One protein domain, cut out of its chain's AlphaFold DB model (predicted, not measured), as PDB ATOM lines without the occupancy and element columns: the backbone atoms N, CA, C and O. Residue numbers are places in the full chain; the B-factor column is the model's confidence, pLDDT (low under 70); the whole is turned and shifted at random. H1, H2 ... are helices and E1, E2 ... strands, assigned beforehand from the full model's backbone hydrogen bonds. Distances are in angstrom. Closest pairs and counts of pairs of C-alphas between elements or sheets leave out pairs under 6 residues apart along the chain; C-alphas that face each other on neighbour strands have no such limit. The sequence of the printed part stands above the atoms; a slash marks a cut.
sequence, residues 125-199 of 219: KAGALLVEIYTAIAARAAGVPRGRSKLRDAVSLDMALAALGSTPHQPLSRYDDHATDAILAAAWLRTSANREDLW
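This is residues 125 to 199 of the 219 residues of an uncharacterized protein of Sphingomonas sp. OV641 (UniProt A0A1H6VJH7). The longest helix, H3, runs through the middle, with H2 side by side with it and H1 crossing it steeply; two long links loop round these three helices. Residues 125 to 130 and 193 to 199 stick out at the same end of this body, the latter including the short helix H4. The printed part has 75 residues with one named strand and four named helices, in the order E1, H1, H2, H3, H4, and its class is mostly helix. It is compact, with a radius of gyration of the C-alphas of 12.4 A and spans of 36 by 25 by 21 A.

H3, residues 177 to 192, is 21.3 A long, from C-alpha 177 at (131.848, 190.729, 203.571) to C-alpha 192 at (147.951, 188.289, 217.372). H2 is residues 154 to 163, 14.3 A, and H1 is residues 135 to 141, 10.2 A. E1, residues 130 to 132, begins at C-alpha 130 at (148.401, 201.564, 212.672) and spans 6.9 A. H4, residues 196 to 199, spans 5.2 A.

H3 touches H1 with residues 181 to 188 alone, closest at the C-alphas of Ala 138 and Ala 185, 5.2 A apart, at a steep tilt of 54 degrees, the same way. H3 touches H2 with residues 180 to 187 alone, closest at the C-alphas of Leu 161 and Leu 184, 6.5 A apart, at a shallow tilt of 14 degrees, the same way. H1 and H2 are close but not clearly touching, their closest C-alphas, of Ala 139 and Ala 160, being 7.2 A apart. H4 touches no helix. E1 pairs with no named strand and is apart from H1, H2, H3 and H4. In H1, H2 and H3 every O i to N i+4 pair is within hydrogen-bond range; H4 is too short for such a pair.

The two C-alphas farthest apart, those of Lys 125 and Gly 147, are 36.9 A apart. The printed part has no cut. The links from H1 to H2 and from H2 to H3 are long, with 12 and 13 residues. The mean pLDDT of the printed part is 92.4, and no printed residue is under 70.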
ATOM      1  N   LYS A 125     154.886 201.450 223.534       91.25
ATOM      2  CA  LYS A 125     154.655 200.643 224.750       91.25
ATOM      3  C   LYS A 125     153.180 200.608 225.171       91.25
ATOM      4  O   LYS A 125     152.751 199.656 225.811       91.25
ATOM      5  N   ALA A 126     152.426 201.655 224.842       91.38
ATOM      6  CA  ALA A 126     151.001 201.796 225.117       91.38
ATOM      7  C   ALA A 126     150.361 202.739 224.085       91.38
ATOM      8  O   ALA A 126     151.058 203.543 223.467       91.38
ATOM      9  N   GLY A 127     149.037 202.669 223.934       92.12
ATOM     10  CA  GLY A 127     148.282 203.511 223.002       92.12
ATOM     11  C   GLY A 127     148.053 202.872 221.631       92.12
ATOM     12  O   GLY A 127     148.262 201.674 221.434       92.12
ATOM     13  N   ALA A 128     147.557 203.678 220.693       93.81
ATOM     14  CA  ALA A 128     147.188 203.223 219.358       93.81
ATOM     15  C   ALA A 128     148.399 203.129 218.413       93.81
ATOM     16  O   ALA A 128     149.362 203.882 218.522       93.81
ATOM     17  N   LEU A 129     148.307 202.202 217.459       96.25
ATOM     18  CA  LEU A 129     149.266 201.962 216.381       96.25
ATOM     19  C   LEU A 129     148.486 201.557 215.129       96.25
ATOM     20  O   LEU A 129     147.537 200.768 215.238       96.25
ATOM     21  N   LEU A 130     148.890 202.051 213.961       97.69
ATOM     22  CA  LEU A 130     148.401 201.564 212.672       97.69
ATOM     23  C   LEU A 130     149.268 200.421 212.152       97.69
ATOM     24  O   LEU A 130     150.495 200.491 212.198       97.69
ATOM     25  N   VAL A 131     148.610 199.392 211.628       97.81
ATOM     26  CA  VAL A 131     149.234 198.308 210.867       97.81
ATOM     27  C   VAL A 131     148.465 198.102 209.569       97.81
ATOM     28  O   VAL A 131     147.235 198.177 209.548       97.81
ATOM     29  N   GLU A 132     149.188 197.813 208.498       97.19
ATOM     30  CA  GLU A 132     148.595 197.258 207.288       97.19
ATOM     31  C   GLU A 132     148.169 195.808 207.559       97.19
ATOM     32  O   GLU A 132     148.933 195.048 208.160       97.19
ATOM     33  N   ILE A 133     146.978 195.406 207.112       94.50
ATOM     34  CA  ILE A 133     146.478 194.028 207.233       94.50
ATOM     35  C   ILE A 133     145.911 193.521 205.910       94.50
ATOM     36  O   ILE A 133     145.544 194.312 205.055       94.50
ATOM     37  N   TYR A 134     145.755 192.199 205.805       89.19
ATOM     38  CA  TYR A 134     144.823 191.569 204.870       89.19
ATOM     39  C   TYR A 134     143.762 190.812 205.658       89.19
ATOM     40  O   TYR A 134     144.091 189.923 206.450       89.19
ATOM     41  N   THR A 135     142.484 191.105 205.421       85.88
ATOM     42  CA  THR A 135     141.374 190.476 206.165       85.88
ATOM     43  C   THR A 135     141.347 188.954 205.991       85.88
ATOM     44  O   THR A 135     141.045 188.208 206.924       85.88
ATOM     45  N   ALA A 136     141.807 188.462 204.837       87.38
ATOM     46  CA  ALA A 136     141.937 187.036 204.552       87.38
ATOM     47  C   ALA A 136     142.877 186.280 205.517       87.38
ATOM     48  O   ALA A 136     142.711 185.070 205.692       87.38
ATOM     49  N   ILE A 137     143.844 186.953 206.160       89.12
ATOM     50  CA  ILE A 137     144.719 186.331 207.171       89.12
ATOM     51  C   ILE A 137     143.901 185.930 208.400       89.12
ATOM     52  O   ILE A 137     144.074 184.822 208.908       89.12
ATOM     53  N   ALA A 138     142.964 186.779 208.828       92.00
ATOM     54  CA  ALA A 138     142.094 186.497 209.963       92.00
ATOM     55  C   ALA A 138     141.185 185.289 209.683       92.00
ATOM     56  O   ALA A 138     141.101 184.375 210.501       92.00
ATOM     57  N   ALA A 139     140.594 185.225 208.485       91.56
ATOM     58  CA  ALA A 139     139.805 184.072 208.048       91.56
ATOM     59  C   ALA A 139     140.634 182.777 208.022       91.56
ATOM     60  O   ALA A 139     140.193 181.743 208.524       91.56
ATOM     61  N   ARG A 140     141.867 182.829 207.501       90.19
ATOM     62  CA  ARG A 140     142.772 181.671 207.494       90.19
ATOM     63  C   ARG A 140     143.144 181.229 208.910       90.19
ATOM     64  O   ARG A 140     143.159 180.030 209.177       90.19
ATOM     65  N   ALA A 141     143.436 182.172 209.804       90.94
ATOM     66  CA  ALA A 141     143.748 181.886 211.201       90.94
ATOM     67  C   ALA A 141     142.556 181.262 211.946       90.94
ATOM     68  O   ALA A 141     142.756 180.408 212.802       90.94
ATOM     69  N   ALA A 142     141.328 181.624 211.564       92.19
ATOM     70  CA  ALA A 142     140.093 181.019 212.056       92.19
ATOM     71  C   ALA A 142     139.765 179.649 211.417       92.19
ATOM     72  O   ALA A 142     138.707 179.083 211.680       92.19
ATOM     73  N   GLY A 143     140.635 179.110 210.553       90.25
ATOM     74  CA  GLY A 143     140.427 177.819 209.890       90.25
ATOM     75  C   GLY A 143     139.446 177.852 208.714       90.25
ATOM     76  O   GLY A 143     139.045 176.797 208.221       90.25
ATOM     77  N   VAL A 144     139.063 179.038 208.228       87.06
ATOM     78  CA  VAL A 144     138.155 179.167 207.084       87.06
ATOM     79  C   VAL A 144     138.865 178.703 205.801       87.06
ATOM     80  O   VAL A 144     139.962 179.187 205.494       87.06
ATOM     81  N   PRO A 145     138.268 177.787 205.009       82.50
ATOM     82  CA  PRO A 145     138.874 177.311 203.770       82.50
ATOM     83  C   PRO A 145     139.151 178.434 202.762       82.50
ATOM     84  O   PRO A 145     138.380 179.390 202.628       82.50
ATOM     85  N   ARG A 146     140.225 178.282 201.972       75.81
ATOM     86  CA  ARG A 146     140.535 179.210 200.869       75.81
ATOM     87  C   ARG A 146     139.336 179.304 199.917       75.81
ATOM     88  O   ARG A 146     138.746 178.293 199.552       75.81
ATOM     89  N   GLY A 147     138.980 180.525 199.520       74.81
ATOM     90  CA  GLY A 147     137.816 180.791 198.666       74.81
ATOM     91  C   GLY A 147     136.476 180.900 199.407       74.81
ATOM     92  O   GLY A 147     135.479 181.219 198.769       74.81
ATOM     93  N   ARG A 148     136.444 180.692 200.733       76.88
ATOM     94  CA  ARG A 148     135.254 180.888 201.588       76.88
ATOM     95  C   ARG A 148     135.448 181.947 202.674       76.88
ATOM     96  O   ARG A 148     134.674 182.002 203.616       76.88
ATOM     97  N   SER A 149     136.466 182.797 202.538       75.56
ATOM     98  CA  SER A 149     136.773 183.844 203.522       75.56
ATOM     99  C   SER A 149     135.669 184.894 203.663       75.56
ATOM    100  O   SER A 149     135.577 185.517 204.706       75.56
ATOM    101  N   LYS A 150     134.814 185.059 202.645       81.94
ATOM    102  CA  LYS A 150     133.688 186.001 202.659       81.94
ATOM    103  C   LYS A 150     132.516 185.435 203.461       81.94
ATOM    104  O   LYS A 150     131.620 184.809 202.893       81.94
ATOM    105  N   LEU A 151     132.538 185.651 204.772       86.25
ATOM    106  CA  LEU A 151     131.462 185.250 205.680       86.25
ATOM    107  C   LEU A 151     130.292 186.231 205.535       86.25
ATOM    108  O   LEU A 151     130.483 187.439 205.625       86.25
ATOM    109  N   ARG A 152     129.079 185.736 205.279       90.75
ATOM    110  CA  ARG A 152     127.891 186.583 205.031       90.75
ATOM    111  C   ARG A 152     126.680 186.171 205.863       90.75
ATOM    112  O   ARG A 152     125.544 186.465 205.506       90.75
ATOM    113  N   ASP A 153     126.928 185.490 206.975       93.38
ATOM    114  CA  ASP A 153     125.909 185.049 207.917       93.38
ATOM    115  C   ASP A 153     126.465 185.002 209.349       93.38
ATOM    116  O   ASP A 153     127.676 184.895 209.563       93.38
ATOM    117  N   ALA A 154     125.555 185.096 210.320       94.88
ATOM    118  CA  ALA A 154     125.873 185.166 211.743       94.88
ATOM    119  C   ALA A 154     126.577 183.904 212.261       94.88
ATOM    120  O   ALA A 154     127.548 184.000 213.008       94.88
ATOM    121  N   VAL A 155     126.112 182.722 211.839       95.25
ATOM    122  CA  VAL A 155     126.603 181.432 212.344       95.25
ATOM    123  C   VAL A 155     128.053 181.222 211.928       95.25
ATOM    124  O   VAL A 155     128.901 180.902 212.760       95.25
ATOM    125  N   SER A 156     128.357 181.457 210.652       94.06
ATOM    126  CA  SER A 156     129.716 181.349 210.128       94.06
ATOM    127  C   SER A 156     130.663 182.355 210.789       94.06
ATOM    128  O   SER A 156     131.811 182.007 211.076       94.06
ATOM    129  N   LEU A 157     130.197 183.583 211.064       96.12
ATOM    130  CA  LEU A 157     130.986 184.586 211.784       96.12
ATOM    131  C   LEU A 157     131.279 184.143 213.223       96.12
ATOM    132  O   LEU A 157     132.437 184.177 213.634       96.12
ATOM    133  N   ASP A 158     130.279 183.673 213.970       97.12
ATOM    134  CA  ASP A 158     130.465 183.215 215.353       97.12
ATOM    135  C   ASP A 158     131.371 181.992 215.459       97.12
ATOM    136  O   ASP A 158     132.215 181.925 216.352       97.12
ATOM    137  N   MET A 159     131.264 181.048 214.522       95.88
ATOM    138  CA  MET A 159     132.186 179.916 214.445       95.88
ATOM    139  C   MET A 159     133.636 180.375 214.240       95.88
ATOM    140  O   MET A 159     134.544 179.884 214.914       95.88
ATOM    141  N   ALA A 160     133.863 181.330 213.333       95.94
ATOM    142  CA  ALA A 160     135.195 181.871 213.075       95.94
ATOM    143  C   ALA A 160     135.730 182.679 214.272       95.94
ATOM    144  O   ALA A 160     136.901 182.561 214.636       95.94
ATOM    145  N   LEU A 161     134.869 183.457 214.932       97.19
ATOM    146  CA  LEU A 161     135.199 184.194 216.152       97.19
ATOM    147  C   LEU A 161     135.584 183.254 217.298       97.19
ATOM    148  O   LEU A 161     136.594 183.495 217.963       97.19
ATOM    149  N   ALA A 162     134.835 182.166 217.488       97.12
ATOM    150  CA  ALA A 162     135.128 181.148 218.489       97.12
ATOM    151  C   ALA A 162     136.488 180.477 218.235       97.12
ATOM    152  O   ALA A 162     137.265 180.299 219.172       97.12
ATOM    153  N   ALA A 163     136.828 180.185 216.972       96.19
ATOM    154  CA  ALA A 163     138.142 179.652 216.599       96.19
ATOM    155  C   ALA A 163     139.298 180.619 216.930       96.19
ATOM    156  O   ALA A 163     140.408 180.179 217.225       96.19
ATOM    157  N   LEU A 164     139.035 181.931 216.942       95.75
ATOM    158  CA  LEU A 164     139.975 182.966 217.389       95.75
ATOM    159  C   LEU A 164     139.890 183.261 218.898       95.75
ATOM    160  O   LEU A 164     140.488 184.232 219.360       95.75
ATOM    161  N   GLY A 165     139.136 182.477 219.675       95.62
ATOM    162  CA  GLY A 165     138.967 182.678 221.118       95.62
ATOM    163  C   GLY A 165     138.143 183.918 221.484       95.62
ATOM    164  O   GLY A 165     138.367 184.524 222.531       95.62
ATOM    165  N   SER A 166     137.224 184.341 220.614       97.19
ATOM    166  CA  SER A 166     136.306 185.460 220.858       97.19
ATOM    167  C   SER A 166     134.921 184.966 221.261       97.19
ATOM    168  O   SER A 166     134.485 183.896 220.841       97.19
ATOM    169  N   THR A 167     134.203 185.774 222.039       96.44
ATOM    170  CA  THR A 167     132.766 185.578 222.264       96.44
ATOM    171  C   THR A 167     131.971 185.838 220.980       96.44
ATOM    172  O   THR A 167     132.484 186.527 220.090       96.44
ATOM    173  N   PRO A 168     130.713 185.363 220.900       96.62
ATOM    174  CA  PRO A 168     129.821 185.695 219.797       96.62
ATOM    175  C   PRO A 168     129.668 187.204 219.576       96.62
ATOM    176  O   PRO A 168     129.760 187.998 220.523       96.62
ATOM    177  N   HIS A 169     129.445 187.597 218.325       96.88
ATOM    178  CA  HIS A 169     129.207 188.992 217.952       96.88
ATOM    179  C   HIS A 169     127.797 189.458 218.341       96.88
ATOM    180  O   HIS A 169     126.880 188.669 218.564       96.88
ATOM    181  N   GLN A 170     127.617 190.777 218.406       96.19
ATOM    182  CA  GLN A 170     126.282 191.367 218.460       96.19
ATOM    183  C   GLN A 170     125.646 191.315 217.065       96.19
ATOM    184  O   GLN A 170     126.351 191.625 216.100       96.19
ATOM    185  N   PRO A 171     124.347 190.983 216.935       95.38
ATOM    186  CA  PRO A 171     123.694 190.895 215.637       95.38
ATOM    187  C   PRO A 171     123.859 192.167 214.802       95.38
ATOM    188  O   PRO A 171     123.608 193.278 215.274       95.38
ATOM    189  N   LEU A 172     124.250 191.994 213.541       94.75
ATOM    190  CA  LEU A 172     124.370 193.092 212.586       94.75
ATOM    191  C   LEU A 172     123.037 193.356 211.885       94.75
ATOM    192  O   LEU A 172     122.269 192.433 211.613       94.75
ATOM    193  N   SER A 173     122.797 194.614 211.511       92.94
ATOM    194  CA  SER A 173     121.671 194.979 210.641       92.94
ATOM    195  C   SER A 173     121.798 194.361 209.244       92.94
ATOM    196  O   SER A 173     120.792 194.060 208.603       92.94
ATOM    197  N   ARG A 174     123.035 194.149 208.777       93.25
ATOM    198  CA  ARG A 174     123.365 193.479 207.519       93.25
ATOM    199  C   ARG A 174     124.687 192.727 207.644       93.25
ATOM    200  O   ARG A 174     125.660 193.266 208.159       93.25
ATOM    201  N   TYR A 175     124.718 191.510 207.107       92.88
ATOM    202  CA  TYR A 175     125.933 190.713 206.961       92.88
ATOM    203  C   TYR A 175     126.458 190.847 205.534       92.88
ATOM    204  O   TYR A 175     125.987 190.176 204.616       92.88
ATOM    205  N   ASP A 176     127.414 191.747 205.342       90.81
ATOM    206  CA  ASP A 176     128.232 191.811 204.133       90.81
ATOM    207  C   ASP A 176     129.681 191.435 204.449       90.81
ATOM    208  O   ASP A 176     130.075 191.362 205.612       90.81
ATOM    209  N   ASP A 177     130.462 191.157 203.404       85.12
ATOM    210  CA  ASP A 177     131.848 190.729 203.571       85.12
ATOM    211  C   ASP A 177     132.737 191.804 204.200       85.12
ATOM    212  O   ASP A 177     133.722 191.449 204.826       85.12
ATOM    213  N   HIS A 178     132.391 193.091 204.119       88.44
ATOM    214  CA  HIS A 178     133.200 194.147 204.728       88.44
ATOM    215  C   HIS A 178     133.021 194.196 206.247       88.44
ATOM    216  O   HIS A 178     134.003 194.256 206.988       88.44
ATOM    217  N   ALA A 179     131.776 194.150 206.724       92.19
ATOM    218  CA  ALA A 179     131.473 194.199 208.150       92.19
ATOM    219  C   ALA A 179     131.985 192.949 208.882       92.19
ATOM    220  O   ALA A 179     132.591 193.057 209.951       92.19
ATOM    221  N   THR A 180     131.778 191.762 208.303       94.00
ATOM    222  CA  THR A 180     132.237 190.506 208.907       94.00
ATOM    223  C   THR A 180     133.762 190.387 208.878       94.00
ATOM    224  O   THR A 180     134.346 190.012 209.898       94.00
ATOM    225  N   ASP A 181     134.424 190.789 207.783       92.00
ATOM    226  CA  ASP A 181     135.888 190.831 207.699       92.00
ATOM    227  C   ASP A 181     136.484 191.793 208.732       92.00
ATOM    228  O   ASP A 181     137.475 191.455 209.378       92.00
ATOM    229  N   ALA A 182     135.880 192.969 208.939       94.00
ATOM    230  CA  ALA A 182     136.355 193.940 209.923       94.00
ATOM    231  C   ALA A 182     136.280 193.395 211.360       94.00
ATOM    232  O   ALA A 182     137.243 193.518 212.122       94.00
ATOM    233  N   ILE A 183     135.168 192.747 211.726       95.75
ATOM    234  CA  ILE A 183     134.999 192.114 213.045       95.75
ATOM    235  C   ILE A 183     136.023 190.994 213.233       95.75
ATOM    236  O   ILE A 183     136.695 190.924 214.267       95.75
ATOM    237  N   LEU A 184     136.177 190.135 212.223       95.81
ATOM    238  CA  LEU A 184     137.096 189.008 212.285       95.81
ATOM    239  C   LEU A 184     138.558 189.469 212.342       95.81
ATOM    240  O   LEU A 184     139.339 188.954 213.143       95.81
ATOM    241  N   ALA A 185     138.927 190.482 211.556       95.75
ATOM    242  CA  ALA A 185     140.250 191.091 211.586       95.75
ATOM    243  C   ALA A 185     140.550 191.741 212.941       95.75
ATOM    244  O   ALA A 185     141.648 191.564 213.470       95.75
ATOM    245  N   ALA A 186     139.583 192.433 213.550       96.25
ATOM    246  CA  ALA A 186     139.740 192.995 214.888       96.25
ATOM    247  C   ALA A 186     139.947 191.902 215.952       96.25
ATOM    248  O   ALA A 186     140.809 192.038 216.825       96.25
ATOM    249  N   ALA A 187     139.199 190.796 215.861       96.81
ATOM    250  CA  ALA A 187     139.378 189.635 216.727       96.81
ATOM    251  C   ALA A 187     140.766 189.001 216.576       96.81
ATOM    252  O   ALA A 187     141.444 188.757 217.576       96.81
ATOM    253  N   TRP A 188     141.215 188.803 215.336       96.81
ATOM    254  CA  TRP A 188     142.533 188.255 215.039       96.81
ATOM    255  C   TRP A 188     143.668 189.173 215.502       96.81
ATOM    256  O   TRP A 188     144.627 188.699 216.109       96.81
ATOM    257  N   LEU A 189     143.562 190.487 215.283       96.69
ATOM    258  CA  LEU A 189     144.559 191.456 215.749       96.69
ATOM    259  C   LEU A 189     144.693 191.440 217.272       96.69
ATOM    260  O   LEU A 189     145.808 191.515 217.781       96.69
ATOM    261  N   ARG A 190     143.579 191.312 218.004       95.00
ATOM    262  CA  ARG A 190     143.592 191.273 219.473       95.00
ATOM    263  C   ARG A 190     144.412 190.100 220.009       95.00
ATOM    264  O   ARG A 190     145.163 190.282 220.961       95.00
ATOM    265  N   THR A 191     144.283 188.916 219.414       93.00
ATOM    266  CA  THR A 191     145.056 187.737 219.837       93.00
ATOM    267  C   THR A 191     146.479 187.745 219.282       93.00
ATOM    268  O   THR A 191     147.414 187.325 219.960       93.00
ATOM    269  N   SER A 192     146.668 188.287 218.080       94.75
ATOM    270  CA  SER A 192     147.951 188.289 217.372       94.75
ATOM    271  C   SER A 192     148.904 189.398 217.816       94.75
ATOM    272  O   SER A 192     150.111 189.255 217.659       94.75
ATOM    273  N   ALA A 193     148.417 190.481 218.426       93.50
ATOM    274  CA  ALA A 193     149.263 191.589 218.878       93.50
ATOM    275  C   ALA A 193     150.318 191.183 219.930       93.50
ATOM    276  O   ALA A 193     151.326 191.874 220.079       93.50
ATOM    277  N   ASN A 194     150.119 190.065 220.635       91.56
ATOM    278  CA  ASN A 194     151.072 189.530 221.615       91.56
ATOM    279  C   ASN A 194     152.109 188.571 221.006       91.56
ATOM    280  O   ASN A 194     152.964 188.057 221.723       91.56
ATOM    281  N   ARG A 195     152.039 188.305 219.697       94.62
ATOM    282  CA  ARG A 195     152.958 187.411 218.995       94.62
ATOM    283  C   ARG A 195     154.152 188.180 218.437       94.62
ATOM    284  O   ARG A 195     154.039 188.842 217.409       94.62
ATOM    285  N   GLU A 196     155.294 188.078 219.110       94.19
ATOM    286  CA  GLU A 196     156.537 188.768 218.721       94.19
ATOM    287  C   GLU A 196     157.028 188.407 217.313       94.19
ATOM    288  O   GLU A 196     157.542 189.266 216.598       94.19
ATOM    289  N   ASP A 197     156.790 187.178 216.856       94.44
ATOM    290  CA  ASP A 197     157.178 186.737 215.515       94.44
ATOM    291  C   ASP A 197     156.479 187.526 214.393       94.44
ATOM    292  O   ASP A 197     157.060 187.726 213.327       94.44
ATOM    293  N   LEU A 198     155.275 188.053 214.642       95.25
ATOM    294  CA  LEU A 198     154.546 188.872 213.668       95.25
ATOM    295  C   LEU A 198     155.068 190.314 213.586       95.25
ATOM    296  O   LEU A 198     154.878 190.980 212.569       95.25
ATOM    297  N   TRP A 199     155.728 190.796 214.641       96.12
ATOM    298  CA  TRP A 199     156.364 192.117 214.684       96.12
ATOM    299  C   TRP A 199     157.783 192.102 214.102       96.12
ATOM    300  O   TRP A 199     158.291 193.152 213.696       96.12
TER     301      TRP A 199